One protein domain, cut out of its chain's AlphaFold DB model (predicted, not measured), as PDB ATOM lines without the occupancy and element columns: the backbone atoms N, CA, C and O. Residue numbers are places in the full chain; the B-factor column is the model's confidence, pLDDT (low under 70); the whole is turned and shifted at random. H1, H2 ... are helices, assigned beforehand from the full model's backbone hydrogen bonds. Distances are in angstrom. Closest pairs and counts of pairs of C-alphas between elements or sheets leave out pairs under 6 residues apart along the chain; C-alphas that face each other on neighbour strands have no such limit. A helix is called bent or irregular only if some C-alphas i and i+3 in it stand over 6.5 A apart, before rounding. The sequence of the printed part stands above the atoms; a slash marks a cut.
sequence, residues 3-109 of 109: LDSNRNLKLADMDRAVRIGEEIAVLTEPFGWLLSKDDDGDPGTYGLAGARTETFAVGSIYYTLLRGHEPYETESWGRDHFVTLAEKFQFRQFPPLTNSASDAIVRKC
ATOM      1  N   LEU A   3     108.924 150.499  95.982       94.22
ATOM      2  CA  LEU A   3     107.684 149.924  96.499       94.22
ATOM      3  C   LEU A   3     107.526 148.492  95.975       94.22
ATOM      4  O   LEU A   3     107.610 148.271  94.768       94.22
ATOM      5  N   ASP A   4     107.295 147.526  96.864       95.40
ATOM      6  CA  ASP A   4     106.990 146.153  96.451       95.40
ATOM      7  C   ASP A   4     105.483 145.915  96.223       95.40
ATOM      8  O   ASP A   4     104.636 146.767  96.504       95.40
ATOM      9  N   SER A   5     105.131 144.732  95.712       96.20
ATOM     10  CA  SER A   5     103.741 144.359  95.405       96.20
ATOM     11  C   SER A   5     102.817 144.330  96.627       96.20
ATOM     12  O   SER A   5     101.602 144.415  96.476       96.20
ATOM     13  N   ASN A   6     103.379 144.228  97.833       97.13
ATOM     14  CA  ASN A   6     102.640 144.217  99.093       97.13
ATOM     15  C   ASN A   6     102.536 145.618  99.711       97.13
ATOM     16  O   ASN A   6     102.108 145.753 100.855       97.13
ATOM     17  N   ARG A   7     102.909 146.663  98.957       92.39
ATOM     18  CA  ARG A   7     102.961 148.059  99.405       92.39
ATOM     19  C   ARG A   7     103.959 148.305 100.540       92.39
ATOM     20  O   ARG A   7     103.800 149.269 101.285       92.39
ATOM     21  N   ASN A   8     105.003 147.483 100.657       95.22
ATOM     22  CA  ASN A   8     106.110 147.796 101.552       95.22
ATOM     23  C   ASN A   8     107.101 148.709 100.841       95.22
ATOM     24  O   ASN A   8     107.543 148.422  99.723       95.22
ATOM     25  N   LEU A   9     107.482 149.784 101.520       93.04
ATOM     26  CA  LEU A   9     108.541 150.669 101.070       93.04
ATOM     27  C   LEU A   9     109.893 150.112 101.524       93.04
ATOM     28  O   LEU A   9     110.075 149.792 102.699       93.04
ATOM     29  N   LYS A  10     110.839 149.990 100.594       92.95
ATOM     30  CA  LYS A  10     112.192 149.486 100.852       92.95
ATOM     31  C   LYS A  10     113.229 150.537 100.485       92.95
ATOM     32  O   LYS A  10     113.132 151.195  99.441       92.95
ATOM     33  N   LEU A  11     114.233 150.678 101.345       90.72
ATOM     34  CA  LEU A  11     115.435 151.438 101.023       90.72
ATOM     35  C   LEU A  11     116.227 150.693  99.936       90.72
ATOM     36  O   LEU A  11     116.217 149.464  99.888       90.72
ATOM     37  N   ALA A  12     116.866 151.442  99.045       89.73
ATOM     38  CA  ALA A  12     117.636 150.927  97.913       89.73
ATOM     39  C   ALA A  12     118.823 151.868  97.640       89.73
ATOM     40  O   ALA A  12     118.832 152.970  98.185       89.73
ATOM     41  N   ASP A  13     119.760 151.441  96.787       85.61
ATOM     42  CA  ASP A  13     120.919 152.233  96.316       85.61
ATOM     43  C   ASP A  13     121.936 152.621  97.415       85.61
ATOM     44  O   ASP A  13     122.554 153.678  97.377       85.61
ATOM     45  N   MET A  14     122.114 151.756  98.424       80.14
ATOM     46  CA  MET A  14     123.092 151.966  99.511       80.14
ATOM     47  C   MET A  14     124.539 151.628  99.109       80.14
ATOM     48  O   MET A  14     125.475 151.912  99.849       80.14
ATOM     49  N   ASP A  15     124.738 150.972  97.968       70.82
ATOM     50  CA  ASP A  15     126.016 150.439  97.487       70.82
ATOM     51  C   ASP A  15     126.754 151.377  96.517       70.82
ATOM     52  O   ASP A  15     127.881 151.084  96.115       70.82
ATOM     53  N   ARG A  16     126.156 152.527  96.176       68.43
ATOM     54  CA  ARG A  16     126.777 153.578  95.347       68.43
ATOM     55  C   ARG A  16     127.198 154.821  96.131       68.43
ATOM     56  O   ARG A  16     127.597 155.813  95.525       68.43
ATOM     57  N   ALA A  17     127.119 154.768  97.457       75.33
ATOM     58  CA  ALA A  17     127.439 155.884  98.337       75.33
ATOM     59  C   ALA A  17     128.929 155.927  98.726       75.33
ATOM     60  O   ALA A  17     129.645 154.924  98.671       75.33
ATOM     61  N   VAL A  18     129.384 157.111  99.148       89.25
ATOM     62  CA  VAL A  18     130.674 157.283  99.834       89.25
ATOM     63  C   VAL A  18     130.675 156.434 101.115       89.25
ATOM     64  O   VAL A  18     129.619 156.226 101.721       89.25
ATOM     65  N   ARG A  19     131.825 155.899 101.541       91.87
ATOM     66  CA  ARG A  19     131.836 155.032 102.731       91.87
ATOM     67  C   ARG A  19     131.677 155.856 104.001       91.87
ATOM     68  O   ARG A  19     132.117 156.997 104.087       91.87
ATOM     69  N   ILE A  20     131.106 155.242 105.034       92.49
ATOM     70  CA  ILE A  20     131.023 155.860 106.361       92.49
ATOM     71  C   ILE A  20     132.432 156.233 106.843       92.49
ATOM     72  O   ILE A  20     133.341 155.404 106.819       92.49
ATOM     73  N   GLY A  21     132.592 157.476 107.293       94.12
ATOM     74  CA  GLY A  21     133.867 158.061 107.702       94.12
ATOM     75  C   GLY A  21     134.683 158.688 106.567       94.12
ATOM     76  O   GLY A  21     135.685 159.331 106.861       94.12
ATOM     77  N   GLU A  22     134.276 158.539 105.304       94.81
ATOM     78  CA  GLU A  22     134.882 159.251 104.174       94.81
ATOM     79  C   GLU A  22     134.237 160.628 103.988       94.81
ATOM     80  O   GLU A  22     133.071 160.848 104.323       94.81
ATOM     81  N   GLU A  23     135.015 161.569 103.460       94.50
ATOM     82  CA  GLU A  23     134.561 162.928 103.187       94.50
ATOM     83  C   GLU A  23     133.562 162.943 102.024       94.50
ATOM     84  O   GLU A  23     133.793 162.348 100.968       94.50
ATOM     85  N   ILE A  24     132.432 163.623 102.215       93.89
ATOM     86  CA  ILE A  24     131.414 163.749 101.178       93.89
ATOM     87  C   ILE A  24     131.781 164.904 100.249       93.89
ATOM     88  O   ILE A  24     131.809 166.063 100.654       93.89
ATOM     89  N   ALA A  25     131.993 164.586  98.971       91.72
ATOM     90  CA  ALA A  25     132.302 165.590  97.957       91.72
ATOM     91  C   ALA A  25     131.097 166.479  97.601       91.72
ATOM     92  O   ALA A  25     131.271 167.652  97.281       91.72
ATOM     93  N   VAL A  26     129.880 165.924  97.625       90.47
ATOM     94  CA  VAL A  26     128.655 166.652  97.278       90.47
ATOM     95  C   VAL A  26     127.431 166.061  97.978       90.47
ATOM     96  O   VAL A  26     127.246 164.846  97.991       90.47
ATOM     97  N   LEU A  27     126.577 166.931  98.516       88.92
ATOM     98  CA  LEU A  27     125.169 166.649  98.809       88.92
ATOM     99  C   LEU A  27     124.313 167.682  98.076       88.92
ATOM    100  O   LEU A  27     124.785 168.767  97.746       88.92
ATOM    101  N   THR A  28     123.056 167.341  97.821       86.56
ATOM    102  CA  THR A  28     122.082 168.251  97.203       86.56
ATOM    103  C   THR A  28     120.903 168.433  98.137       86.56
ATOM    104  O   THR A  28     120.522 167.506  98.858       86.56
ATOM    105  N   GLU A  29     120.335 169.632  98.155       91.06
ATOM    106  CA  GLU A  29     119.065 169.893  98.813       91.06
ATOM    107  C   GLU A  29     117.983 168.990  98.199       91.06
ATOM    108  O   GLU A  29     117.984 168.779  96.985       91.06
ATOM    109  N   PRO A  30     117.065 168.440  99.010       93.87
ATOM    110  CA  PRO A  30     116.850 168.697 100.438       93.87
ATOM    111  C   PRO A  30     117.636 167.774 101.395       93.87
ATOM    112  O   PRO A  30     117.288 167.680 102.572       93.87
ATOM    113  N   PHE A  31     118.644 167.034 100.929       93.60
ATOM    114  CA  PHE A  31     119.254 165.925 101.682       93.60
ATOM    115  C   PHE A  31     120.521 166.290 102.468       93.60
ATOM    116  O   PHE A  31     121.051 165.451 103.193       93.60
ATOM    117  N   GLY A  32     121.009 167.526 102.364       93.09
ATOM    118  CA  GLY A  32     122.149 168.006 103.141       93.09
ATOM    119  C   GLY A  32     122.427 169.491 102.930       93.09
ATOM    120  O   GLY A  32     121.774 170.139 102.119       93.09
ATOM    121  N   TRP A  33     123.400 170.013 103.676       92.98
ATOM    122  CA  TRP A  33     123.926 171.375 103.553       92.98
ATOM    123  C   TRP A  33     125.409 171.391 103.952       92.98
ATOM    124  O   TRP A  33     125.906 170.423 104.540       92.98
ATOM    125  N   LEU A  34     126.121 172.475 103.637       94.17
ATOM    126  CA  LEU A  34     127.522 172.639 104.031       94.17
ATOM    127  C   LEU A  34     127.623 173.006 105.509       94.17
ATOM    128  O   LEU A  34     126.892 173.865 105.999       94.17
ATOM    129  N   LEU A  35     128.586 172.430 106.215       94.24
ATOM    130  CA  LEU A  35     128.825 172.714 107.621       94.24
ATOM    131  C   LEU A  35     129.074 174.203 107.849       94.24
ATOM    132  O   LEU A  35     129.838 174.857 107.136       94.24
ATOM    133  N   SER A  36     128.404 174.740 108.860       93.35
ATOM    134  CA  SER A  36     128.657 176.082 109.364       93.35
ATOM    135  C   SER A  36     129.786 176.058 110.397       93.35
ATOM    136  O   SER A  36     130.236 175.004 110.834       93.35
ATOM    137  N   LYS A  37     130.220 177.234 110.849       94.37
ATOM    138  CA  LYS A  37     131.162 177.357 111.975       94.37
ATOM    139  C   LYS A  37     130.629 176.792 113.301       94.37
ATOM    140  O   LYS A  37     131.409 176.612 114.229       94.37
ATOM    141  N   ASP A  38     129.312 176.601 113.396       92.57
ATOM    142  CA  ASP A  38     128.630 176.092 114.586       92.57
ATOM    143  C   ASP A  38     128.421 174.565 114.501       92.57
ATOM    144  O   ASP A  38     127.868 173.964 115.421       92.57
ATOM    145  N   ASP A  39     128.841 173.940 113.395       91.08
ATOM    146  CA  ASP A  39     128.793 172.499 113.174       91.08
ATOM    147  C   ASP A  39     130.122 171.816 113.502       91.08
ATOM    148  O   ASP A  39     131.198 172.381 113.318       91.08
ATOM    149  N   ASP A  40     130.046 170.547 113.907       90.56
ATOM    150  CA  ASP A  40     131.227 169.699 114.051       90.56
ATOM    151  C   ASP A  40     131.796 169.324 112.670       90.56
ATOM    152  O   ASP A  40     131.153 168.621 111.877       90.56
ATOM    153  N   GLY A  41     133.031 169.756 112.405       92.38
ATOM    154  CA  GLY A  41     133.785 169.456 111.187       92.38
ATOM    155  C   GLY A  41     134.462 170.693 110.603       92.38
ATOM    156  O   GLY A  41     134.680 171.674 111.309       92.38
ATOM    157  N   ASP A  42     134.821 170.627 109.319       94.55
ATOM    158  CA  ASP A  42     135.422 171.751 108.594       94.55
ATOM    159  C   ASP A  42     134.328 172.600 107.913       94.55
ATOM    160  O   ASP A  42     133.620 172.079 107.037       94.55
ATOM    161  N   PRO A  43     134.128 173.874 108.310       95.17
ATOM    162  CA  PRO A  43     133.099 174.727 107.730       95.17
ATOM    163  C   PRO A  43     133.259 174.902 106.215       95.17
ATOM    164  O   PRO A  43     134.355 175.112 105.708       95.17
ATOM    165  N   GLY A  44     132.148 174.873 105.481       93.76
ATOM    166  CA  GLY A  44     132.150 174.940 104.017       93.76
ATOM    167  C   GLY A  44     132.375 173.595 103.318       93.76
ATOM    168  O   GLY A  44     132.385 173.562 102.090       93.76
ATOM    169  N   THR A  45     132.500 172.494 104.066       94.28
ATOM    170  CA  THR A  45     132.463 171.113 103.547       94.28
ATOM    171  C   THR A  45     131.136 170.436 103.906       94.28
ATOM    172  O   THR A  45     130.401 170.926 104.759       94.28
ATOM    173  N   TYR A  46     130.822 169.276 103.322       93.79
ATOM    174  CA  TYR A  46     129.718 168.428 103.806       93.79
ATOM    175  C   TYR A  46     130.133 167.527 104.983       93.79
ATOM    176  O   TYR A  46     129.298 166.829 105.556       93.79
ATOM    177  N   GLY A  47     131.408 167.545 105.382       94.60
ATOM    178  CA  GLY A  47     131.976 166.671 106.403       94.60
ATOM    179  C   GLY A  47     132.017 165.195 106.006       94.60
ATOM    180  O   GLY A  47     131.962 164.830 104.833       94.60
ATOM    181  N   LEU A  48     132.130 164.335 107.018       95.09
ATOM    182  CA  LEU A  48     132.227 162.890 106.830       95.09
ATOM    183  C   LEU A  48     130.841 162.249 106.720       95.09
ATOM    184  O   LEU A  48     129.928 162.595 107.477       95.09
ATOM    185  N   ALA A  49     130.708 161.264 105.836       93.81
ATOM    186  CA  ALA A  49     129.513 160.440 105.768       93.81
ATOM    187  C   ALA A  49     129.318 159.652 107.055       93.81
ATOM    188  O   ALA A  49     130.236 159.018 107.580       93.81
ATOM    189  N   GLY A  50     128.095 159.673 107.569       93.10
ATOM    190  CA  GLY A  50     127.778 159.001 108.812       93.10
ATOM    191  C   GLY A  50     126.356 159.253 109.270       93.10
ATOM    192  O   GLY A  50     125.522 159.788 108.547       93.10
ATOM    193  N   ALA A  51     126.093 158.890 110.524       93.95
ATOM    194  CA  ALA A  51     124.756 158.974 111.098       93.95
ATOM    195  C   ALA A  51     124.135 160.374 110.972       93.95
ATOM    196  O   ALA A  51     122.941 160.466 110.720       93.95
ATOM    197  N   ARG A  52     124.919 161.455 111.096       92.94
ATOM    198  CA  ARG A  52     124.424 162.834 110.953       92.94
ATOM    199  C   ARG A  52     123.822 163.088 109.567       92.94
ATOM    200  O   ARG A  52     122.695 163.556 109.474       92.94
ATOM    201  N   THR A  53     124.570 162.783 108.506       93.29
ATOM    202  CA  THR A  53     124.144 163.054 107.124       93.29
ATOM    203  C   THR A  53     122.984 162.152 106.723       93.29
ATOM    204  O   THR A  53     121.993 162.635 106.185       93.29
ATOM    205  N   GLU A  54     123.050 160.870 107.084       93.13
ATOM    206  CA  GLU A  54     121.981 159.910 106.793       93.13
ATOM    207  C   GLU A  54     120.693 160.213 107.569       93.13
ATOM    208  O   GLU A  54     119.601 160.123 107.016       93.13
ATOM    209  N   THR A  55     120.794 160.610 108.845       95.60
ATOM    210  CA  THR A  55     119.610 160.940 109.661       95.60
ATOM    211  C   THR A  55     118.869 162.135 109.080       95.60
ATOM    212  O   THR A  55     117.645 162.083 108.965       95.60
ATOM    213  N   PHE A  56     119.595 163.170 108.658       95.31
ATOM    214  CA  PHE A  56     118.968 164.321 108.028       95.31
ATOM    215  C   PHE A  56     118.308 163.955 106.691       95.31
ATOM    216  O   PHE A  56     117.140 164.277 106.473       95.31
ATOM    217  N   ALA A  57     119.005 163.203 105.830       94.66
ATOM    218  CA  ALA A  57     118.446 162.735 104.562       94.66
ATOM    219  C   ALA A  57     117.168 161.900 104.773       94.66
ATOM    220  O   ALA A  57     116.162 162.110 104.090       94.66
ATOM    221  N   VAL A  58     117.159 161.009 105.772       94.92
ATOM    222  CA  VAL A  58     115.965 160.248 106.176       94.92
ATOM    223  C   VAL A  58     114.848 161.170 106.674       94.92
ATOM    224  O   VAL A  58     113.685 160.925 106.351       94.92
ATOM    225  N   GLY A  59     115.168 162.240 107.405       96.66
ATOM    226  CA  GLY A  59     114.210 163.270 107.819       96.66
ATOM    227  C   GLY A  59     113.506 163.933 106.634       96.66
ATOM    228  O   GLY A  59     112.275 163.996 106.605       96.66
ATOM    229  N   SER A  60     114.271 164.339 105.618       96.60
ATOM    230  CA  SER A  60     113.756 164.920 104.366       96.60
ATOM    231  C   SER A  60     112.905 163.930 103.566       96.60
ATOM    232  O   SER A  60     111.845 164.282 103.040       96.60
ATOM    233  N   ILE A  61     113.303 162.657 103.532       95.74
ATOM    234  CA  ILE A  61     112.501 161.586 102.930       95.74
ATOM    235  C   ILE A  61     111.191 161.388 103.703       95.74
ATOM    236  O   ILE A  61     110.126 161.264 103.097       95.74
ATOM    237  N   TYR A  62     111.237 161.377 105.036       96.69
ATOM    238  CA  TYR A  62     110.044 161.205 105.857       96.69
ATOM    239  C   TYR A  62     109.094 162.399 105.726       96.69
ATOM    240  O   TYR A  62     107.889 162.194 105.579       96.69
ATOM    241  N   TYR A  63     109.618 163.628 105.659       97.69
ATOM    242  CA  TYR A  63     108.841 164.813 105.288       97.69
ATOM    243  C   TYR A  63     108.113 164.593 103.958       97.69
ATOM    244  O   TYR A  63     106.896 164.769 103.881       97.69
ATOM    245  N   THR A  64     108.842 164.133 102.939       96.37
ATOM    246  CA  THR A  64     108.306 163.903 101.592       96.37
ATOM    247  C   THR A  64     107.188 162.863 101.600       96.37
ATOM    248  O   THR A  64     106.143 163.068 100.989       96.37
ATOM    249  N   LEU A  65     107.340 161.781 102.367       95.38
ATOM    250  CA  LEU A  65     106.293 160.770 102.534       95.38
ATOM    251  C   LEU A  65     105.036 161.319 103.222       95.38
ATOM    252  O   LEU A  65     103.928 160.906 102.887       95.38
ATOM    253  N   LEU A  66     105.190 162.238 104.179       96.27
ATOM    254  CA  LEU A  66     104.064 162.832 104.905       96.27
ATOM    255  C   LEU A  66     103.319 163.891 104.087       96.27
ATOM    256  O   LEU A  66     102.121 164.077 104.293       96.27
ATOM    257  N   ARG A  67     104.022 164.632 103.224       96.59
ATOM    258  CA  ARG A  67     103.456 165.753 102.456       96.59
ATOM    259  C   ARG A  67     103.097 165.395 101.018       96.59
ATOM    260  O   ARG A  67     102.247 166.056 100.431       96.59
ATOM    261  N   GLY A  68     103.707 164.348 100.467       96.02
ATOM    262  CA  GLY A  68     103.582 163.971  99.060       96.02
ATOM    263  C   GLY A  68     104.414 164.835  98.107       96.02
ATOM    264  O   GLY A  68     104.188 164.759  96.905       96.02
ATOM    265  N   HIS A  69     105.327 165.652  98.638       95.91
ATOM    266  CA  HIS A  69     106.220 166.533  97.887       95.91
ATOM    267  C   HIS A  69     107.493 166.815  98.707       95.91
ATOM    268  O   HIS A  69     107.455 166.762  99.943       95.91
ATOM    269  N   GLU A  70     108.608 167.115  98.048       95.55
ATOM    270  CA  GLU A  70     109.866 167.476  98.713       95.55
ATOM    271  C   GLU A  70     109.736 168.821  99.459       95.55
ATOM    272  O   GLU A  70     108.851 169.636  99.150       95.55
ATOM    273  N   PRO A  71     110.576 169.094 100.478       96.02
ATOM    274  CA  PRO A  71     110.638 170.411 101.100       96.02
ATOM    275  C   PRO A  71     110.749 171.527 100.056       96.02
ATOM    276  O   PRO A  71     111.639 171.506  99.213       96.02
ATOM    277  N   TYR A  72     109.844 172.505 100.137       95.87
ATOM    278  CA  TYR A  72     109.756 173.643  99.215       95.87
ATOM    279  C   TYR A  72     109.434 173.327  97.743       95.87
ATOM    280  O   TYR A  72     109.400 174.252  96.937       95.87
ATOM    281  N   GLU A  73     109.106 172.082  97.379       94.03
ATOM    282  CA  GLU A  73     108.776 171.714  95.988       94.03
ATOM    283  C   GLU A  73     107.552 172.469  95.432       94.03
ATOM    284  O   GLU A  73     107.437 172.704  94.232       94.03
ATOM    285  N   THR A  74     106.630 172.885  96.301       94.36
ATOM    286  CA  THR A  74     105.420 173.633  95.925       94.36
ATOM    287  C   THR A  74     105.624 175.152  95.885       94.36
ATOM    288  O   THR A  74     104.694 175.890  95.552       94.36
ATOM    289  N   GLU A  75     106.828 175.632  96.202       94.90
ATOM    290  CA  GLU A  75     107.205 177.043  96.155       94.90
ATOM    291  C   GLU A  75     108.061 177.333  94.914       94.90
ATOM    292  O   GLU A  75     108.796 176.486  94.417       94.90
ATOM    293  N   SER A  76     107.992 178.560  94.396       93.99
ATOM    294  CA  SER A  76     108.835 178.994  93.279       93.99
ATOM    295  C   SER A  76     109.373 180.394  93.536       93.99
ATOM    296  O   SER A  76     108.608 181.322  93.800       93.99
ATOM    297  N   TRP A  77     110.691 180.551  93.400       96.45
ATOM    298  CA  TRP A  77     111.382 181.846  93.481       96.45
ATOM    299  C   TRP A  77     111.918 182.282  92.111       96.45
ATOM    300  O   TRP A  77     112.922 182.980  91.998       96.45
ATOM    301  N   GLY A  78     111.247 181.862  91.035       95.91
ATOM    302  CA  GLY A  78     111.616 182.234  89.672       95.91
ATOM    303  C   GLY A  78     113.009 181.729  89.285       95.91
ATOM    304  O   GLY A  78     113.333 180.563  89.496       95.91
ATOM    305  N   ARG A  79     113.828 182.604  88.687       96.22
ATOM    306  CA  ARG A  79     115.175 182.242  88.204       96.22
ATOM    307  C   ARG A  79     116.134 181.862  89.332       96.22
ATOM    308  O   ARG A  79     117.045 181.080  89.091       96.22
ATOM    309  N   ASP A  80     115.888 182.365  90.536       95.62
ATOM    310  CA  ASP A  80     116.748 182.151  91.697       95.62
ATOM    311  C   ASP A  80     116.285 180.959  92.546       95.62
ATOM    312  O   ASP A  80     116.801 180.753  93.638       95.62
ATOM    313  N   HIS A  81     115.337 180.143  92.060       93.80
ATOM    314  CA  HIS A  81     114.735 179.059  92.843       93.80
ATOM    315  C   HIS A  81     115.765 178.138  93.507       93.80
ATOM    316  O   HIS A  81     115.691 177.926  94.714       93.80
ATOM    317  N   PHE A  82     116.762 177.657  92.762       92.12
ATOM    318  CA  PHE A  82     117.793 176.776  93.319       92.12
ATOM    319  C   PHE A  82     118.753 177.496  94.274       92.12
ATOM    320  O   PHE A  82     119.222 176.888  95.229       92.12
ATOM    321  N   VAL A  83     119.005 178.793  94.066       94.25
ATOM    322  CA  VAL A  83     119.830 179.603  94.977       94.25
ATOM    323  C   VAL A  83     119.092 179.805  96.296       94.25
ATOM    324  O   VAL A  83     119.641 179.528  97.355       94.25
ATOM    325  N   THR A  84     117.820 180.206  96.242       95.57
ATOM    326  CA  THR A  84     116.991 180.381  97.439       95.57
ATOM    327  C   THR A  84     116.755 179.060  98.169       95.57
ATOM    328  O   THR A  84     116.751 179.044  99.399       95.57
ATOM    329  N   LEU A  85     116.588 177.946  97.447       93.79
ATOM    330  CA  LEU A  85     116.487 176.617  98.050       93.79
ATOM    331  C   LEU A  85     117.766 176.272  98.824       93.79
ATOM    332  O   LEU A  85     117.684 175.953 100.010       93.79
ATOM    333  N   ALA A  86     118.930 176.415  98.185       92.56
ATOM    334  CA  ALA A  86     120.222 176.164  98.816       92.56
ATOM    335  C   ALA A  86     120.454 177.065 100.035       92.56
ATOM    336  O   ALA A  86     120.800 176.584 101.109       92.56
ATOM    337  N   GLU A  87     120.165 178.365  99.928       95.11
ATOM    338  CA  GLU A  87     120.256 179.297 101.054       95.11
ATOM    339  C   GLU A  87     119.342 178.892 102.212       95.11
ATOM    340  O   GLU A  87     119.761 178.903 103.368       95.11
ATOM    341  N   LYS A  88     118.097 178.493 101.933       95.98
ATOM    342  CA  LYS A  88     117.165 178.053 102.976       95.98
ATOM    343  C   LYS A  88     117.709 176.862 103.751       95.98
ATOM    344  O   LYS A  88     117.690 176.900 104.979       95.98
ATOM    345  N   PHE A  89     118.230 175.847 103.067       94.51
ATOM    346  CA  PHE A  89     118.844 174.694 103.726       94.51
ATOM    347  C   PHE A  89     120.141 175.067 104.450       94.51
ATOM    348  O   PHE A  89     120.310 174.706 105.615       94.51
ATOM    349  N   GLN A  90     120.994 175.882 103.827       92.92
ATOM    350  CA  GLN A  90     122.238 176.372 104.420       92.92
ATOM    351  C   GLN A  90     122.003 177.166 105.714       92.92
ATOM    352  O   GLN A  90     122.774 177.049 106.666       92.92
ATOM    353  N   PHE A  91     120.918 177.942 105.781       93.93
ATOM    354  CA  PHE A  91     120.505 178.701 106.966       93.93
ATOM    355  C   PHE A  91     119.490 177.963 107.850       93.93
ATOM    356  O   PHE A  91     118.924 178.573 108.760       93.93
ATOM    357  N   ARG A  92     119.247 176.666 107.605       92.12
ATOM    358  CA  ARG A  92     118.304 175.814 108.359       92.12
ATOM    359  C   ARG A  92     116.892 176.396 108.470       92.12
ATOM    360  O   ARG A  92     116.176 176.190 109.450       92.12
ATOM    361  N   GLN A  93     116.484 177.146 107.456       95.48
ATOM    362  CA  GLN A  93     115.122 177.619 107.290       95.48
ATOM    363  C   GLN A  93     114.319 176.501 106.636       95.48
ATOM    364  O   GLN A  93     114.260 176.400 105.412       95.48
ATOM    365  N   PHE A  94     113.707 175.649 107.448       95.63
ATOM    366  CA  PHE A  94     112.903 174.525 106.971       95.63
ATOM    367  C   PHE A  94     111.416 174.885 106.850       95.63
ATOM    368  O   PHE A  94     110.956 175.819 107.516       95.63
ATOM    369  N   PRO A  95     110.641 174.144 106.032       95.91
ATOM    370  CA  PRO A  95     109.200 174.337 105.956       95.91
ATOM    371  C   PRO A  95     108.525 174.185 107.329       95.91
ATOM    372  O   PRO A  95     108.998 173.422 108.178       95.91
ATOM    373  N   PRO A  96     107.385 174.858 107.558       95.18
ATOM    374  CA  PRO A  96     106.682 174.776 108.828       95.18
ATOM    375  C   PRO A  96     106.206 173.347 109.119       95.18
ATOM    376  O   PRO A  96     105.642 172.651 108.271       95.18
ATOM    377  N   LEU A  97     106.399 172.932 110.369       96.55
ATOM    378  CA  LEU A  97     105.974 171.641 110.898       96.55
ATOM    379  C   LEU A  97     104.848 171.831 111.921       96.55
ATOM    380  O   LEU A  97     104.813 172.816 112.656       96.55
ATOM    381  N   THR A  98     103.946 170.860 112.002       96.80
ATOM    382  CA  THR A  98     102.865 170.804 112.994       96.80
ATOM    383  C   THR A  98     103.351 170.214 114.326       96.80
ATOM    384  O   THR A  98     104.497 169.779 114.475       96.80
ATOM    385  N   ASN A  99     102.452 170.144 115.314       96.97
ATOM    386  CA  ASN A  99     102.697 169.474 116.598       96.97
ATOM    387  C   ASN A  99     102.381 167.965 116.569       96.97
ATOM    388  O   ASN A  99     102.250 167.345 117.624       96.97
ATOM    389  N   SER A 100     102.221 167.367 115.386       97.92
ATOM    390  CA  SER A 100     101.985 165.928 115.268       97.92
ATOM    391  C   SER A 100     103.213 165.111 115.686       97.92
ATOM    392  O   SER A 100     104.354 165.578 115.617       97.92
ATOM    393  N   ALA A 101     102.988 163.861 116.096       97.72
ATOM    394  CA  ALA A 101     104.071 162.938 116.436       97.72
ATOM    395  C   ALA A 101     105.008 162.679 115.241       97.72
ATOM    396  O   ALA A 101     106.220 162.606 115.422       97.72
ATOM    397  N   SER A 102     104.465 162.600 114.022       97.66
ATOM    398  CA  SER A 102     105.250 162.419 112.796       97.66
ATOM    399  C   SER A 102     106.156 163.616 112.515       97.66
ATOM    400  O   SER A 102     107.349 163.448 112.280       97.66
ATOM    401  N   ASP A 103     105.638 164.837 112.641       97.87
ATOM    402  CA  ASP A 103     106.450 166.043 112.466       97.87
ATOM    403  C   ASP A 103     107.470 166.231 113.601       97.87
ATOM    404  O   ASP A 103     108.515 166.851 113.408       97.87
ATOM    405  N   ALA A 104     107.214 165.667 114.784       97.89
ATOM    406  CA  ALA A 104     108.207 165.617 115.850       97.89
ATOM    407  C   ALA A 104     109.397 164.702 115.525       97.89
ATOM    408  O   ALA A 104     110.475 164.941 116.064       97.89
ATOM    409  N   ILE A 105     109.223 163.693 114.663       97.52
ATOM    410  CA  ILE A 105     110.333 162.888 114.137       97.52
ATOM    411  C   ILE A 105     111.121 163.721 113.128       97.52
ATOM    412  O   ILE A 105     112.321 163.875 113.312       97.52
ATOM    413  N   VAL A 106     110.447 164.337 112.147       97.63
ATOM    414  CA  VAL A 106     111.106 165.189 111.134       97.63
ATOM    415  C   VAL A 106     111.940 166.292 111.786       97.63
ATOM    416  O   VAL A 106     113.067 166.510 111.384       97.63
ATOM    417  N   ARG A 107     111.424 166.948 112.834       96.63
ATOM    418  CA  ARG A 107     112.137 168.013 113.562       96.63
ATOM    419  C   ARG A 107     113.402 167.538 114.290       96.63
ATOM    420  O   ARG A 107     114.248 168.359 114.623       96.63
ATOM    421  N   LYS A 108     113.454 166.261 114.675       95.96
ATOM    422  CA  LYS A 108     114.582 165.686 115.425       95.96
ATOM    423  C   LYS A 108     115.679 165.148 114.511       95.96
ATOM    424  O   LYS A 108     116.787 164.942 115.003       95.96
ATOM    425  N   CYS A 109     115.331 164.857 113.263       95.18
ATOM    426  CA  CYS A 109     116.287 164.577 112.204       95.18
ATOM    427  C   CYS A 109     116.989 165.868 111.776       95.18
ATOM    428  O   CYS A 109     118.189 165.764 111.447       95.18
TER     429      CYS A 109
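This is residues 3 to 109 of the 109 residues of an uncharacterized protein of Fonsecaea pedrosoi CBS 271.37 (UniProt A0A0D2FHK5). This model has little regular structure: a long loop stretch, residues 3 to 50, runs from a projecting arm, residues 4 to 10, through the middle to the longest helix, H1. Short H3 packs on the later part of H1, and H2 is set apart from both. The printed part has 107 residues, of which 36 are in the three helices H1, H2, H3, with no named strand; the class is all helix. It is compact, radius of gyration of the C-alphas 14.9 A, spanning 43 by 35 by 29 A.

H1, residues 51 to 67, begins at C-alpha 51 (124.756, 158.974, 111.098) and is 24.0 A long. H2, residues 78 to 90, is 19.1 A long and irregular: C-alphas 79 and 82 are 7.9 A apart. H3, residues 101 to 106, is 9.1 A long and ends at C-alpha 106 (111.106, 165.189, 111.134).

H1 touches H3 with residues 59 to 66 alone; the closest C-alphas, of Gly 59 and Val 106, are 4.9 A apart. They run opposite ways at a steep tilt of 50 degrees. H2 is apart from H1 and H3. Every O i to N i+4 pair is within hydrogen-bond range in H1 and H3, and 7 of 9 in H2.

The C-alphas farthest apart, of Ser 5 and Lys 37, are 46.0 A apart. The printed part has no cut, both links between helices are short, and residue 16 alone is under pLDDT 70.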